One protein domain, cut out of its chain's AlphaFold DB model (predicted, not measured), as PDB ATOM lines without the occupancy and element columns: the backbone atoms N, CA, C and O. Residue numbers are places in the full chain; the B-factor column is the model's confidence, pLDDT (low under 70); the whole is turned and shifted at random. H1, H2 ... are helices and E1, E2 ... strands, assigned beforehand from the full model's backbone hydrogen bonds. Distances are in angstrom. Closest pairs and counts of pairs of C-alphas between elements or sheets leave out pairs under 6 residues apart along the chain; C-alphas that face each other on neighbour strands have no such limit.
ATOM      1  N   GLU A   9     -52.609  36.519  97.414       85.31
ATOM      2  CA  GLU A   9     -52.015  37.815  97.735       85.31
ATOM      3  C   GLU A   9     -51.528  37.772  99.187       85.31
ATOM      4  O   GLU A   9     -52.284  37.426 100.092       85.31
ATOM      5  N   LEU A  10     -50.249  38.071  99.401       79.81
ATOM      6  CA  LEU A  10     -49.565  37.924 100.681       79.81
ATOM      7  C   LEU A  10     -49.068  39.294 101.159       79.81
ATOM      8  O   LEU A  10     -48.251  39.909 100.468       79.81
ATOM      9  N   PRO A  11     -49.497  39.787 102.331       80.75
ATOM     10  CA  PRO A  11     -48.832  40.924 102.948       80.75
ATOM     11  C   PRO A  11     -47.403  40.537 103.353       80.75
ATOM     12  O   PRO A  11     -47.170  39.506 103.978       80.75
ATOM     13  N   LEU A  12     -46.432  41.366 102.985       79.31
ATOM     14  CA  LEU A  12     -45.020  41.191 103.308       79.31
ATOM     15  C   LEU A  12     -44.553  42.334 104.217       79.31
ATOM     16  O   LEU A  12     -45.193  43.379 104.333       79.31
ATOM     17  N   HIS A  13     -43.418  42.133 104.886       79.75
ATOM     18  CA  HIS A  13     -42.866  43.139 105.791       79.75
ATOM     19  C   HIS A  13     -42.561  44.461 105.064       79.75
ATOM     20  O   HIS A  13     -42.063  44.460 103.936       79.75
ATOM     21  N   GLY A  14     -42.798  45.586 105.747       78.81
ATOM     22  CA  GLY A  14     -42.481  46.926 105.243       78.81
ATOM     23  C   GLY A  14     -43.388  47.384 104.102       78.81
ATOM     24  O   GLY A  14     -42.878  47.821 103.079       78.81
ATOM     25  N   GLU A  15     -44.708  47.237 104.265       80.69
ATOM     26  CA  GLU A  15     -45.742  47.648 103.289       80.69
ATOM     27  C   GLU A  15     -45.639  46.974 101.910       80.69
ATOM     28  O   GLU A  15     -46.263  47.398 100.935       80.69
ATOM     29  N   ARG A  16     -44.864  45.891 101.812       85.00
ATOM     30  CA  ARG A  16     -44.733  45.127 100.577       85.00
ATOM     31  C   ARG A  16     -45.905  44.174 100.407       85.00
ATOM     32  O   ARG A  16     -46.469  43.659 101.371       85.00
ATOM     33  N   ARG A  17     -46.225  43.880  99.154       89.25
ATOM     34  CA  ARG A  17     -47.266  42.932  98.761       89.25
ATOM     35  C   ARG A  17     -46.696  41.876  97.826       89.25
ATOM     36  O   ARG A  17     -46.129  42.220  96.797       89.25
ATOM     37  N   GLY A  18     -46.886  40.603  98.139       86.12
ATOM     38  CA  GLY A  18     -46.571  39.482  97.259       86.12
ATOM     39  C   GLY A  18     -47.801  39.014  96.485       86.12
ATOM     40  O   GLY A  18     -48.831  38.739  97.087       86.12
ATOM     41  N   LEU A  19     -47.699  38.880  95.166       86.56
ATOM     42  CA  LEU A  19     -48.664  38.157  94.338       86.56
ATOM     43  C   LEU A  19     -48.061  36.803  93.971       86.56
ATOM     44  O   LEU A  19     -47.108  36.739  93.192       86.56
ATOM     45  N   LEU A  20     -48.594  35.736  94.558       80.94
ATOM     46  CA  LEU A  20     -48.158  34.363  94.329       80.94
ATOM     47  C   LEU A  20     -48.927  33.767  93.148       80.94
ATOM     48  O   LEU A  20     -50.155  33.815  93.122       80.94
ATOM     49  N   TYR A  21     -48.221  33.163  92.201       75.31
ATOM     50  CA  TYR A  21     -48.778  32.444  91.059       75.31
ATOM     51  C   TYR A  21     -48.410  30.962  91.177       75.31
ATOM     52  O   TYR A  21     -47.235  30.587  91.132       75.31
ATOM     53  N   GLY A  22     -49.427  30.119  91.365       72.06
ATOM     54  CA  GLY A  22     -49.252  28.720  91.739       72.06
ATOM     55  C   GLY A  22     -48.520  28.602  93.073       72.06
ATOM     56  O   GLY A  22     -48.916  29.216  94.058       72.06
ATOM     57  N   ASN A  23     -47.440  27.825  93.090       68.56
ATOM     58  CA  ASN A  23     -46.589  27.595  94.259       68.56
ATOM     59  C   ASN A  23     -45.092  27.801  93.963       68.56
ATOM     60  O   ASN A  23     -44.251  27.355  94.736       68.56
ATOM     61  N   SER A  24     -44.753  28.441  92.838       71.25
ATOM     62  CA  SER A  24     -43.367  28.517  92.347       71.25
ATOM     63  C   SER A  24     -42.883  29.927  92.006       71.25
ATOM     64  O   SER A  24     -41.696  30.094  91.740       71.25
ATOM     65  N   LEU A  25     -43.783  30.910  91.919       79.12
ATOM     66  CA  LEU A  25     -43.488  32.264  91.454       79.12
ATOM     67  C   LEU A  25     -44.212  33.285  92.328       79.12
ATOM     68  O   LEU A  25     -45.436  33.263  92.418       79.12
ATOM     69  N   MET A  26     -43.476  34.232  92.898       85.62
ATOM     70  CA  MET A  26     -44.033  35.385  93.596       85.62
ATOM     71  C   MET A  26     -43.474  36.688  93.041       85.62
ATOM     72  O   MET A  26     -42.263  36.879  92.931       85.62
ATOM     73  N   LEU A  27     -44.384  37.609  92.740       86.69
ATOM     74  CA  LEU A  27     -44.081  38.985  92.369       86.69
ATOM     75  C   LEU A  27     -44.240  39.871  93.604       86.69
ATOM     76  O   LEU A  27     -45.326  39.934  94.173       86.69
ATOM     77  N   VAL A  28     -43.181  40.549  94.032       87.69
ATOM     78  CA  VAL A  28     -43.190  41.415  95.218       87.69
ATOM     79  C   VAL A  28     -43.264  42.872  94.796       87.69
ATOM     80  O   VAL A  28     -42.387  43.370  94.092       87.69
ATOM     81  N   PHE A  29     -44.284  43.564  95.280       87.25
ATOM     82  CA  PHE A  29     -44.554  44.967  95.029       87.25
ATOM     83  C   PHE A  29     -44.324  45.818  96.278       87.25
ATOM     84  O   PHE A  29     -44.555  45.372  97.399       87.25
ATOM     85  N   GLU A  30     -43.913  47.061  96.065       86.00
ATOM     86  CA  GLU A  30     -43.905  48.144  97.049       86.00
ATOM     87  C   GLU A  30     -44.800  49.261  96.489       86.00
ATOM     88  O   GLU A  30     -44.472  49.882  95.471       86.00
ATOM     89  N   GLY A  31     -45.986  49.438  97.081       84.56
ATOM     90  CA  GLY A  31     -47.086  50.149  96.422       84.56
ATOM     91  C   GLY A  31     -47.448  49.481  95.088       84.56
ATOM     92  O   GLY A  31     -47.716  48.279  95.037       84.56
ATOM     93  N   ASP A  32     -47.393  50.246  93.995       83.50
ATOM     94  CA  ASP A  32     -47.680  49.764  92.634       83.50
ATOM     95  C   ASP A  32     -46.423  49.361  91.838       83.50
ATOM     96  O   ASP A  32     -46.498  49.069  90.644       83.50
ATOM     97  N   ARG A  33     -45.237  49.363  92.465       81.12
ATOM     98  CA  ARG A  33     -43.965  49.074  91.783       81.12
ATOM     99  C   ARG A  33     -43.499  47.657  92.057       81.12
ATOM    100  O   ARG A  33     -43.343  47.285  93.215       81.12
ATOM    101  N   LEU A  34     -43.205  46.898  91.001       83.69
ATOM    102  CA  LEU A  34     -42.562  45.589  91.120       83.69
ATOM    103  C   LEU A  34     -41.111  45.773  91.581       83.69
ATOM    104  O   LEU A  34     -40.318  46.443  90.919       83.69
ATOM    105  N   ARG A  35     -40.778  45.177  92.724       84.88
ATOM    106  CA  ARG A  35     -39.452  45.244  93.346       84.88
ATOM    107  C   ARG A  35     -38.694  43.944  93.265       84.88
ATOM    108  O   ARG A  35     -37.474  43.977  93.171       84.88
ATOM    109  N   GLU A  36     -39.386  42.814  93.322       87.69
ATOM    110  CA  GLU A  36     -38.721  41.517  93.329       87.69
ATOM    111  C   GLU A  36     -39.537  40.491  92.557       87.69
ATOM    112  O   GLU A  36     -40.768  40.491  92.598       87.69
ATOM    113  N   VAL A  37     -38.838  39.587  91.887       85.12
ATOM    114  CA  VAL A  37     -39.424  38.360  91.352       85.12
ATOM    115  C   VAL A  37     -38.710  37.206  92.022       85.12
ATOM    116  O   VAL A  37     -37.495  37.082  91.883       85.12
ATOM    117  N   ARG A  38     -39.456  36.394  92.772       86.69
ATOM    118  CA  ARG A  38     -38.946  35.225  93.491       86.69
ATOM    119  C   ARG A  38     -39.495  33.966  92.851       86.69
ATOM    120  O   ARG A  38     -40.705  33.856  92.676       86.69
ATOM    121  N   CYS A  39     -38.614  33.035  92.522       81.44
ATOM    122  CA  CYS A  39     -38.981  31.776  91.896       81.44
ATOM    123  C   CYS A  39     -38.338  30.602  92.613       81.44
ATOM    124  O   CYS A  39     -37.217  30.725  93.116       81.44
ATOM    125  N   TRP A  40     -39.024  29.462  92.601       79.75
ATOM    126  CA  TRP A  40     -38.555  28.248  93.255       79.75
ATOM    127  C   TRP A  40     -38.904  26.977  92.479       79.75
ATOM    128  O   TRP A  40     -39.888  26.936  91.741       79.75
ATOM    129  N   LEU A  41     -38.096  25.929  92.647       71.69
ATOM    130  CA  LEU A  41     -38.293  24.637  91.983       71.69
ATOM    131  C   LEU A  41     -39.263  23.728  92.764       71.69
ATOM    132  O   LEU A  41     -38.908  23.178  93.800       71.69
ATOM    133  N   VAL A  42     -40.471  23.526  92.226       57.72
ATOM    134  CA  VAL A  42     -41.613  22.831  92.867       57.72
ATOM    135  C   VAL A  42     -41.439  21.348  93.235       57.72
ATOM    136  O   VAL A  42     -41.957  20.992  94.292       57.72
ATOM    137  N   PRO A  43     -40.777  20.456  92.464       52.81
ATOM    138  CA  PRO A  43     -40.799  19.011  92.754       52.81
ATOM    139  C   PRO A  43     -40.245  18.590  94.130       52.81
ATOM    140  O   PRO A  43     -40.310  17.412  94.463       52.81
ATOM    141  N   ARG A  44     -39.706  19.525  94.921       49.25
ATOM    142  CA  ARG A  44     -39.009  19.283  96.192       49.25
ATOM    143  C   ARG A  44     -39.442  20.179  97.354       49.25
ATOM    144  O   ARG A  44     -38.819  20.162  98.410       49.25
ATOM    145  N   PHE A  45     -40.525  20.940  97.194       49.94
ATOM    146  CA  PHE A  45     -41.151  21.636  98.320       49.94
ATOM    147  C   PHE A  45     -41.998  20.648  99.123       49.94
ATOM    148  O   PHE A  45     -43.135  20.350  98.761       49.94
ATOM    149  N   THR A  46     -41.444  20.122 100.212       44.88
ATOM    150  CA  THR A  46     -42.235  19.456 101.251       44.88
ATOM    151  C   THR A  46     -42.984  20.520 102.060       44.88
ATOM    152  O   THR A  46     -42.557  21.674 102.153       44.88
ATOM    153  N   GLY A  47     -44.131  20.152 102.637       39.78
ATOM    154  CA  GLY A  47     -44.999  21.064 103.398       39.78
ATOM    155  C   GLY A  47     -44.365  21.684 104.652       39.78
ATOM    156  O   GLY A  47     -45.016  22.487 105.315       39.78
ATOM    157  N   PRO A  58     -54.107  25.763  95.804       37.38
ATOM    158  CA  PRO A  58     -54.189  24.574  94.966       37.38
ATOM    159  C   PRO A  58     -53.019  24.525  93.980       37.38
ATOM    160  O   PRO A  58     -52.782  25.468  93.221       37.38
ATOM    161  N   ALA A  59     -52.313  23.393  93.956       38.00
ATOM    162  CA  ALA A  59     -51.281  23.121  92.969       38.00
ATOM    163  C   ALA A  59     -51.892  23.184  91.560       38.00
ATOM    164  O   ALA A  59     -52.734  22.363  91.193       38.00
ATOM    165  N   ARG A  60     -51.485  24.169  90.756       42.25
ATOM    166  CA  ARG A  60     -51.775  24.204  89.319       42.25
ATOM    167  C   ARG A  60     -50.512  23.839  88.552       42.25
ATOM    168  O   ARG A  60     -49.448  24.397  88.799       42.25
ATOM    169  N   ALA A  61     -50.649  22.887  87.632       36.69
ATOM    170  CA  ALA A  61     -49.583  22.472  86.731       36.69
ATOM    171  C   ALA A  61     -49.221  23.599  85.746       36.69
ATOM    172  O   ALA A  61     -50.110  24.302  85.262       36.69
ATOM    173  N   GLY A  62     -47.926  23.723  85.429       47.53
ATOM    174  CA  GLY A  62     -47.418  24.627  84.387       47.53
ATOM    175  C   GLY A  62     -46.383  25.655  84.849       47.53
ATOM    176  O   GLY A  62     -46.450  26.803  84.426       47.53
ATOM    177  N   LEU A  63     -45.437  25.271  85.710       43.62
ATOM    178  CA  LEU A  63     -44.387  26.166  86.211       43.62
ATOM    179  C   LEU A  63     -43.001  25.718  85.744       43.62
ATOM    180  O   LEU A  63     -42.094  25.457  86.532       43.62
ATOM    181  N   GLU A  64     -42.852  25.641  84.425       51.16
ATOM    182  CA  GLU A  64     -41.547  25.593  83.778       51.16
ATOM    183  C   GLU A  64     -41.126  27.019  83.401       51.16
ATOM    184  O   GLU A  64     -41.872  27.745  82.747       51.16
ATOM    185  N   GLY A  65     -39.905  27.412  83.768       54.78
ATOM    186  CA  GLY A  65     -39.183  28.396  82.964       54.78
ATOM    187  C   GLY A  65     -39.128  29.837  83.460       54.78
ATOM    188  O   GLY A  65     -39.048  30.728  82.614       54.78
ATOM    189  N   PHE A  66     -39.049  30.107  84.774       60.84
ATOM    190  CA  PHE A  66     -38.351  31.345  85.139       60.84
ATOM    191  C   PHE A  66     -36.881  31.171  84.780       60.84
ATOM    192  O   PHE A  66     -36.143  30.413  85.417       60.84
ATOM    193  N   VAL A  67     -36.505  31.838  83.699       67.62
ATOM    194  CA  VAL A  67     -35.149  31.866  83.191       67.62
ATOM    195  C   VAL A  67     -34.684  33.307  83.202       67.62
ATOM    196  O   VAL A  67     -35.341  34.175  82.629       67.62
ATOM    197  N   LEU A  68     -33.552  33.564  83.846       73.31
ATOM    198  CA  LEU A  68     -32.897  34.858  83.749       73.31
ATOM    199  C   LEU A  68     -31.898  34.821  82.582       73.31
ATOM    200  O   LEU A  68     -30.993  33.985  82.554       73.31
ATOM    201  N   ASP A  69     -32.106  35.715  81.612       75.25
ATOM    202  CA  ASP A  69     -31.319  35.870  80.373       75.25
ATOM    203  C   ASP A  69     -31.142  34.598  79.534       75.25
ATOM    204  O   ASP A  69     -30.078  34.382  78.956       75.25
ATOM    205  N   ASP A  70     -32.140  33.716  79.514       77.81
ATOM    206  CA  ASP A  70     -32.064  32.399  78.859       77.81
ATOM    207  C   ASP A  70     -30.936  31.478  79.378       77.81
ATOM    208  O   ASP A  70     -30.711  30.398  78.832       77.81
ATOM    209  N   ARG A  71     -30.249  31.874  80.460       82.38
ATOM    210  CA  ARG A  71     -29.056  31.205  80.997       82.38
ATOM    211  C   ARG A  71     -29.287  30.609  82.374       82.38
ATOM    212  O   ARG A  71     -28.987  29.445  82.571       82.38
ATOM    213  N   LEU A  72     -29.842  31.363  83.320       84.06
ATOM    214  CA  LEU A  72     -30.035  30.883  84.692       84.06
ATOM    215  C   LEU A  72     -31.427  30.285  84.859       84.06
ATOM    216  O   LEU A  72     -32.421  31.004  84.764       84.06
ATOM    217  N   ARG A  73     -31.496  28.975  85.117       83.31
ATOM    218  CA  ARG A  73     -32.743  28.200  85.198       83.31
ATOM    219  C   ARG A  73     -32.816  27.447  86.515       83.31
ATOM    220  O   ARG A  73     -31.828  26.863  86.949       83.31
ATOM    221  N   LEU A  74     -33.995  27.410  87.127       80.56
ATOM    222  CA  LEU A  74     -34.241  26.516  88.258       80.56
ATOM    223  C   LEU A  74     -33.935  25.060  87.861       80.56
ATOM    224  O   LEU A  74     -34.278  24.637  86.758       80.56
ATOM    225  N   GLY A  75     -33.285  24.312  88.752       79.62
ATOM    226  CA  GLY A  75     -32.827  22.940  88.513       79.62
ATOM    227  C   GLY A  75     -31.485  22.814  87.784       79.62
ATOM    228  O   GLY A  75     -30.992  21.699  87.645       79.62
ATOM    229  N   MET A  76     -30.882  23.924  87.346       83.75
ATOM    230  CA  MET A  76     -29.537  23.933  86.760       83.75
ATOM    231  C   MET A  76     -28.474  23.517  87.795       83.75
ATOM    232  O   MET A  76     -28.565  23.984  88.937       83.75
ATOM    233  N   PRO A  77     -27.466  22.699  87.423       85.88
ATOM    234  CA  PRO A  77     -26.321  22.400  88.283       85.88
ATOM    235  C   PRO A  77     -25.599  23.663  88.745       85.88
ATOM    236  O   PRO A  77     -25.500  24.647  88.006       85.88
ATOM    237  N   ARG A  78     -25.070  23.641  89.969       86.38
ATOM    238  CA  ARG A  78     -24.349  24.780  90.541       86.38
ATOM    239  C   ARG A  78     -23.193  25.227  89.652       86.38
ATOM    240  O   ARG A  78     -23.053  26.422  89.424       86.38
ATOM    241  N   GLU A  79     -22.412  24.297  89.116       86.94
ATOM    242  CA  GLU A  79     -21.233  24.600  88.300       86.94
ATOM    243  C   GLU A  79     -21.610  25.337  86.999       86.94
ATOM    244  O   GLU A  79     -20.927  26.268  86.554       86.94
ATOM    245  N   GLU A  80     -22.741  24.959  86.398       88.75
ATOM    246  CA  GLU A  80     -23.292  25.637  85.222       88.75
ATOM    247  C   GLU A  80     -23.816  27.037  85.575       88.75
ATOM    248  O   GLU A  80     -23.576  28.000  84.840       88.75
ATOM    249  N   ALA A  81     -24.478  27.178  86.727       87.62
ATOM    250  CA  ALA A  81     -24.961  28.467  87.211       87.62
ATOM    251  C   ALA A  81     -23.806  29.423  87.551       87.62
ATOM    252  O   ALA A  81     -23.850  30.589  87.165       87.62
ATOM    253  N   GLU A  82     -22.748  28.944  88.208       86.56
ATOM    254  CA  GLU A  82     -21.541  29.727  88.513       86.56
ATOM    255  C   GLU A  82     -20.877  30.255  87.238       86.56
ATOM    256  O   GLU A  82     -20.506  31.427  87.166       86.56
ATOM    257  N   SER A  83     -20.818  29.430  86.191       88.44
ATOM    258  CA  SER A  83     -20.317  29.849  84.879       88.44
ATOM    259  C   SER A  83     -21.149  30.990  84.279       88.44
ATOM    260  O   SER A  83     -20.598  31.911  83.675       88.44
ATOM    261  N   ALA A  84     -22.472  30.977  84.473       86.00
ATOM    262  CA  ALA A  84     -23.358  32.050  84.018       86.00
ATOM    263  C   ALA A  84     -23.228  33.348  84.842       86.00
ATOM    264  O   ALA A  84     -23.588  34.418  84.346       86.00
ATOM    265  N   LEU A  85     -22.708  33.266  86.071       86.38
ATOM    266  CA  LEU A  85     -22.452  34.410  86.955       86.38
ATOM    267  C   LEU A  85     -21.053  35.010  86.783       86.38
ATOM    268  O   LEU A  85     -20.762  36.056  87.367       86.38
ATOM    269  N   ALA A  86     -20.184  34.373  85.999       86.69
ATOM    270  CA  ALA A  86     -18.823  34.838  85.779       86.69
ATOM    271  C   ALA A  86     -18.797  36.294  85.273       86.69
ATOM    272  O   ALA A  86     -19.465  36.655  84.303       86.69
ATOM    273  N   GLY A  87     -17.995  37.133  85.935       85.38
ATOM    274  CA  GLY A  87     -17.876  38.561  85.625       85.38
ATOM    275  C   GLY A  87     -18.900  39.465  86.320       85.38
ATOM    276  O   GLY A  87     -18.849  40.676  86.117       85.38
ATOM    277  N   LEU A  88     -19.801  38.913  87.140       85.25
ATOM    278  CA  LEU A  88     -20.651  39.688  88.046       85.25
ATOM    279  C   LEU A  88     -19.968  39.869  89.409       85.25
ATOM    280  O   LEU A  88     -19.231  38.999  89.873       85.25
ATOM    281  N   GLU A  89     -20.221  41.000  90.063       83.81
ATOM    282  CA  GLU A  89     -19.702  41.292  91.405       83.81
ATOM    283  C   GLU A  89     -20.629  40.719  92.474       83.81
ATOM    284  O   GLU A  89     -21.845  40.752  92.306       83.81
ATOM    285  N   GLY A  90     -20.102  40.228  93.596       84.25
ATOM    286  CA  GLY A  90     -20.972  39.690  94.633       84.25
ATOM    287  C   GLY A  90     -20.289  38.848  95.699       84.25
ATOM    288  O   GLY A  90     -19.064  38.748  95.745       84.25
ATOM    289  N   ALA A  91     -21.107  38.259  96.566       80.06
ATOM    290  CA  ALA A  91     -20.677  37.384  97.647       80.06
ATOM    291  C   ALA A  91     -21.331  36.011  97.492       80.06
ATOM    292  O   ALA A  91     -22.498  35.906  97.114       80.06
ATOM    293  N   ALA A  92     -20.573  34.966  97.798       80.94
ATOM    294  CA  ALA A  92     -20.999  33.584  97.668       80.94
ATOM    295  C   ALA A  92     -20.673  32.817  98.947       80.94
ATOM    296  O   ALA A  92     -19.620  33.029  99.552       80.94
ATOM    297  N   ASP A  93     -21.560  31.905  99.317       81.19
ATOM    298  CA  ASP A  93     -21.298  30.861 100.295       81.19
ATOM    299  C   ASP A  93     -21.604  29.474  99.689       81.19
ATOM    300  O   ASP A  93     -21.719  29.289  98.470       81.19
ATOM    301  N   GLN A  94     -21.660  28.456 100.542       74.19
ATOM    302  CA  GLN A  94     -21.876  27.075 100.120       74.19
ATOM    303  C   GLN A  94     -23.325  26.754  99.706       74.19
ATOM    304  O   GLN A  94     -23.551  25.696  99.126       74.19
ATOM    305  N   HIS A  95     -24.295  27.629  99.970       77.94
ATOM    306  CA  HIS A  95     -25.718  27.416  99.680       77.94
ATOM    307  C   HIS A  95     -26.376  28.586  98.954       77.94
ATOM    308  O   HIS A  95     -27.515  28.469  98.509       77.94
ATOM    309  N   SER A  96     -25.698  29.718  98.824       81.31
ATOM    310  CA  SER A  96     -26.253  30.903  98.204       81.31
ATOM    311  C   SER A  96     -25.193  31.746  97.515       81.31
ATOM    312  O   SER A  96     -24.015  31.742  97.872       81.31
ATOM    313  N   VAL A  97     -25.629  32.477  96.495       88.00
ATOM    314  CA  VAL A  97     -24.808  33.463  95.797       88.00
ATOM    315  C   VAL A  97     -25.639  34.717  95.601       88.00
ATOM    316  O   VAL A  97     -26.760  34.666  95.095       88.00
ATOM    317  N   VAL A  98     -25.070  35.857  95.975       87.50
ATOM    318  CA  VAL A  98     -25.584  37.179  95.630       87.50
ATOM    319  C   VAL A  98     -24.697  37.742  94.540       87.50
ATOM    320  O   VAL A  98     -23.505  37.905  94.770       87.50
ATOM    321  N   ALA A  99     -25.269  38.064  93.386       89.25
ATOM    322  CA  ALA A  99     -24.563  38.672  92.265       89.25
ATOM    323  C   ALA A  99     -25.196  40.016  91.890       89.25
ATOM    324  O   ALA A  99     -26.406  40.197  91.992       89.25
ATOM    325  N   ILE A 100     -24.387  40.961  91.431       87.69
ATOM    326  CA  ILE A 100     -24.808  42.282  90.985       87.69
ATOM    327  C   ILE A 100     -24.740  42.299  89.466       87.69
ATOM    328  O   ILE A 100     -23.670  42.188  88.870       87.69
ATOM    329  N   LYS A 101     -25.892  42.504  88.832       82.69
ATOM    330  CA  LYS A 101     -26.015  42.657  87.384       82.69
ATOM    331  C   LYS A 101     -26.669  43.992  87.072       82.69
ATOM    332  O   LYS A 101     -27.772  44.267  87.530       82.69
ATOM    333  N   HIS A 102     -25.991  44.830  86.288       83.50
ATOM    334  CA  HIS A 102     -26.462  46.183  85.950       83.50
ATOM    335  C   HIS A 102     -26.871  47.013  87.189       83.50
ATOM    336  O   HIS A 102     -27.865  47.738  87.168       83.50
ATOM    337  N   GLY A 103     -26.129  46.872  88.293       83.00
ATOM    338  CA  GLY A 103     -26.420  47.553  89.558       83.00
ATOM    339  C   GLY A 103     -27.613  46.994  90.342       83.00
ATOM    340  O   GLY A 103     -28.015  47.607  91.326       83.00
ATOM    341  N   GLN A 104     -28.187  45.860  89.928       81.69
ATOM    342  CA  GLN A 104     -29.284  45.190  90.630       81.69
ATOM    343  C   GLN A 104     -28.814  43.864  91.242       81.69
ATOM    344  O   GLN A 104     -28.142  43.090  90.553       81.69
ATOM    345  N   PRO A 105     -29.163  43.578  92.508       84.81
ATOM    346  CA  PRO A 105     -28.834  42.305  93.127       84.81
ATOM    347  C   PRO A 105     -29.724  41.170  92.600       84.81
ATOM    348  O   PRO A 105     -30.930  41.321  92.393       84.81
ATOM    349  N   ILE A 106     -29.109  40.008  92.427       87.44
ATOM    350  CA  ILE A 106     -29.720  38.722  92.110       87.44
ATOM    351  C   ILE A 106     -29.286  37.756  93.205       87.44
ATOM    352  O   ILE A 106     -28.092  37.589  93.441       87.44
ATOM    353  N   TRP A 107     -30.247  37.125  93.867       89.88
ATOM    354  CA  TRP A 107     -30.011  36.147  94.919       89.88
ATOM    355  C   TRP A 107     -30.345  34.747  94.413       89.88
ATOM    356  O   TRP A 107     -31.465  34.489  93.966       89.88
ATOM    357  N   LEU A 108     -29.372  33.851  94.482       87.12
ATOM    358  CA  LEU A 108     -29.487  32.450  94.109       87.12
ATOM    359  C   LEU A 108     -29.376  31.586  95.358       87.12
ATOM    360  O   LEU A 108     -28.480  31.804  96.169       87.12
ATOM    361  N   GLY A 109     -30.246  30.589  95.475       85.38
ATOM    362  CA  GLY A 109     -30.156  29.551  96.499       85.38
ATOM    363  C   GLY A 109     -29.936  28.191  95.852       85.38
ATOM    364  O   GLY A 109     -30.662  27.823  94.924       85.38
ATOM    365  N   PHE A 110     -28.951  27.453  96.352       83.75
ATOM    366  CA  PHE A 110     -28.577  26.114  95.916       83.75
ATOM    367  C   PHE A 110     -28.994  25.072  96.954       83.75
ATOM    368  O   PHE A 110     -28.983  25.331  98.157       83.75
ATOM    369  N   GLY A 111     -29.365  23.884  96.489       77.19
ATOM    370  CA  GLY A 111     -29.777  22.773  97.344       77.19
ATOM    371  C   GLY A 111     -29.466  21.428  96.709       77.19
ATOM    372  O   GLY A 111     -29.147  21.360  95.524       77.19
ATOM    373  N   SER A 112     -29.548  20.354  97.494       71.62
ATOM    374  CA  SER A 112     -29.318  19.010  96.971       71.62
ATOM    375  C   SER A 112     -30.455  18.576  96.062       71.62
ATOM    376  O   SER A 112     -31.628  18.933  96.238       71.62
ATOM    377  N   ALA A 113     -30.098  17.750  95.093       61.97
ATOM    378  CA  ALA A 113     -31.040  17.211  94.155       61.97
ATOM    379  C   ALA A 113     -31.932  16.098  94.741       61.97
ATOM    380  O   ALA A 113     -32.290  15.268  93.941       61.97
ATOM    381  N   ASP A 114     -32.319  16.039  96.027       59.72
ATOM    382  CA  ASP A 114     -33.376  15.108  96.530       59.72
ATOM    383  C   ASP A 114     -34.038  15.484  97.887       59.72
ATOM    384  O   ASP A 114     -35.019  14.866  98.283       59.72
ATOM    385  N   SER A 115     -33.588  16.544  98.572       55.44
ATOM    386  CA  SER A 115     -34.244  17.227  99.716       55.44
ATOM    387  C   SER A 115     -34.953  16.365 100.790       55.44
ATOM    388  O   SER A 115     -36.178  16.290 100.837       55.44
ATOM    389  N   HIS A 116     -34.193  15.795 101.728       42.75
ATOM    390  CA  HIS A 116     -34.143  16.202 103.148       42.75
ATOM    391  C   HIS A 116     -33.345  15.174 103.956       42.75
ATOM    392  O   HIS A 116     -33.736  14.018 104.085       42.75
ATOM    393  N   GLY A 117     -32.254  15.640 104.559       37.66
ATOM    394  CA  GLY A 117     -31.398  14.849 105.435       37.66
ATOM    395  C   GLY A 117     -29.962  14.898 104.947       37.66
ATOM    396  O   GLY A 117     -29.638  14.293 103.938       37.66
ATOM    397  N   GLN A 118     -29.146  15.680 105.652       42.25
ATOM    398  CA  GLN A 118     -27.702  15.499 105.816       42.25
ATOM    399  C   GLN A 118     -27.031  14.546 104.813       42.25
ATOM    400  O   GLN A 118     -26.877  13.354 105.063       42.25
ATOM    401  N   SER A 119     -26.563  15.096 103.706       41.38
ATOM    402  CA  SER A 119     -25.385  14.568 103.033       41.38
ATOM    403  C   SER A 119     -24.649  15.800 102.519       41.38
ATOM    404  O   SER A 119     -25.024  16.428 101.533       41.38
ATOM    405  N   GLU A 120     -23.678  16.238 103.320       50.88
ATOM    406  CA  GLU A 120     -22.685  17.241 102.921       50.88
ATOM    407  C   GLU A 120     -21.614  16.621 102.006       50.88
ATOM    408  O   GLU A 120     -20.839  17.346 101.394       50.88
ATOM    409  N   ASP A 121     -21.629  15.295 101.830       53.38
ATOM    410  CA  ASP A 121     -20.674  14.573 100.999       53.38
ATOM    411  C   ASP A 121     -21.359  13.972  99.762       53.38
ATOM    412  O   ASP A 121     -22.068  12.968  99.850       53.38
ATOM    413  N   GLY A 122     -21.098  14.578  98.599       59.50
ATOM    414  CA  GLY A 122     -21.179  13.910  97.293       59.50
ATOM    415  C   GLY A 122     -22.378  14.219  96.390       59.50
ATOM    416  O   GLY A 122     -22.301  13.897  95.206       59.50
ATOM    417  N   GLU A 123     -23.447  14.848  96.881       66.31
ATOM    418  CA  GLU A 123     -24.640  15.096  96.055       66.31
ATOM    419  C   GLU A 123     -24.542  16.399  95.236       66.31
ATOM    420  O   GLU A 123     -24.136  17.438  95.769       66.31
ATOM    421  N   PRO A 124     -24.948  16.392  93.949       69.81
ATOM    422  CA  PRO A 124     -24.889  17.575  93.104       69.81
ATOM    423  C   PRO A 124     -25.850  18.649  93.618       69.81
ATOM    424  O   PRO A 124     -27.048  18.418  93.824       69.81
ATOM    425  N   GLN A 125     -25.314  19.854  93.803       80.94
ATOM    426  CA  GLN A 125     -26.117  21.018  94.137       80.94
ATOM    427  C   GLN A 125     -26.764  21.596  92.878       80.94
ATOM    428  O   GLN A 125     -26.113  21.774  91.850       80.94
ATOM    429  N   ILE A 126     -28.046  21.934  92.975       84.19
ATOM    430  CA  ILE A 126     -28.831  22.553  91.906       84.19
ATOM    431  C   ILE A 126     -29.421  23.884  92.368       84.19
ATOM    432  O   ILE A 126     -29.649  24.098  93.560       84.19
ATOM    433  N   LEU A 127     -29.713  24.780  91.425       83.06
ATOM    434  CA  LEU A 127     -30.413  26.032  91.700       83.06
ATOM    435  C   LEU A 127     -31.865  25.752  92.120       83.06
ATOM    436  O   LEU A 127     -32.690  25.353  91.297       83.06
ATOM    437  N   VAL A 128     -32.199  25.991  93.388       80.00
ATOM    438  CA  VAL A 128     -33.540  25.740  93.954       80.00
ATOM    439  C   VAL A 128     -34.378  27.005  94.097       80.00
ATOM    440  O   VAL A 128     -35.608  26.926  94.094       80.00
ATOM    441  N   SER A 129     -33.736  28.173  94.178       83.81
ATOM    442  CA  SER A 129     -34.423  29.461  94.260       83.81
ATOM    443  C   SER A 129     -33.666  30.582  93.564       83.81
ATOM    444  O   SER A 129     -32.441  30.640  93.630       83.81
ATOM    445  N   LEU A 130     -34.406  31.512  92.969       85.00
ATOM    446  CA  LEU A 130     -33.875  32.674  92.264       85.00
ATOM    447  C   LEU A 130     -34.734  33.896  92.600       85.00
ATOM    448  O   LEU A 130     -35.934  33.909  92.332       85.00
ATOM    449  N   THR A 131     -34.121  34.911  93.206       87.88
ATOM    450  CA  THR A 131     -34.735  36.216  93.464       87.88
ATOM    451  C   THR A 131     -34.004  37.282  92.671       87.88
ATOM    452  O   THR A 131     -32.798  37.449  92.811       87.88
ATOM    453  N   VAL A 132     -34.733  38.031  91.856       83.88
ATOM    454  CA  VAL A 132     -34.186  39.174  91.125       83.88
ATOM    455  C   VAL A 132     -34.814  40.435  91.683       83.88
ATOM    456  O   VAL A 132     -36.039  40.509  91.795       83.88
ATOM    457  N   HIS A 133     -33.982  41.410  92.037       83.75
ATOM    458  CA  HIS A 133     -34.440  42.726  92.459       83.75
ATOM    459  C   HIS A 133     -34.512  43.674  91.259       83.75
ATOM    460  O   HIS A 133     -33.688  43.616  90.346       83.75
ATOM    461  N   PHE A 134     -35.509  44.553  91.263       77.06
ATOM    462  CA  PHE A 134     -35.771  45.494  90.184       77.06
ATOM    463  C   PHE A 134     -36.102  46.886  90.730       77.06
ATOM    464  O   PHE A 134     -36.825  47.043  91.719       77.06
TER     465      PHE A 134
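This is residues 9 to 47 and 58 to 134 of the 140 residues of an uncharacterized protein of Pseudomonas sp. (UniProt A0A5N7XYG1). One long, strongly twisted sheet of eight strands forms a wall, with the short helix H1 on one face over E7 and the loop-like stretch of residues 58 to 77 passing along that same side. Two four-strand meanders, each strand the antiparallel neighbour of the one before, meet side by side at E4 and E8. The printed part has 116 residues, in the order E1 E2 E3 E4 H1 E5 E6 E7 E8; the sheet order is E1 E2 E3 E4 E8 E7 E6 E5, all antiparallel, and the class is mostly strand. It is compact, with a radius of gyration of the C-alphas of 14.8 A and spans of 44 by 36 by 26 A.

E1 is residues 9 to 12, beginning at C-alpha 9 (-52.015, 37.815, 97.735); E2 is 16 to 21, E3 25 to 30, and E4 33 to 40, 21.6 A long. H1 is 78 to 85, E5 89 to 92, E6 96 to 101, E7 104 to 112, 26.9 A, and E8 125 to 133, 23.3 A, ending at C-alpha 133 (-34.440, 42.726, 92.459).

E4 and E8 are antiparallel at 173 degrees, with N 39 and O 130 2.8 A apart, within hydrogen-bond range. E8 bends by 50 degrees at residue 128. E7 and E8 form a hairpin, with N 107 and O 131 at 2.8 A. The edge strands are E1 and E5, which are apart. H1 is on the sheet at a height of 8.9 A, along E7 at 1 degrees on the local plane; every O i to N i+4 pair in it is within hydrogen-bond range.

Residues 48 to 57 are not printed; C-alphas 47 and 58 are 13.0 A apart across the cut. The link E7 to E8 is long. Low-confidence residues, under 70, are 23, 42 to 47, 58 to 67 and 113 to 124.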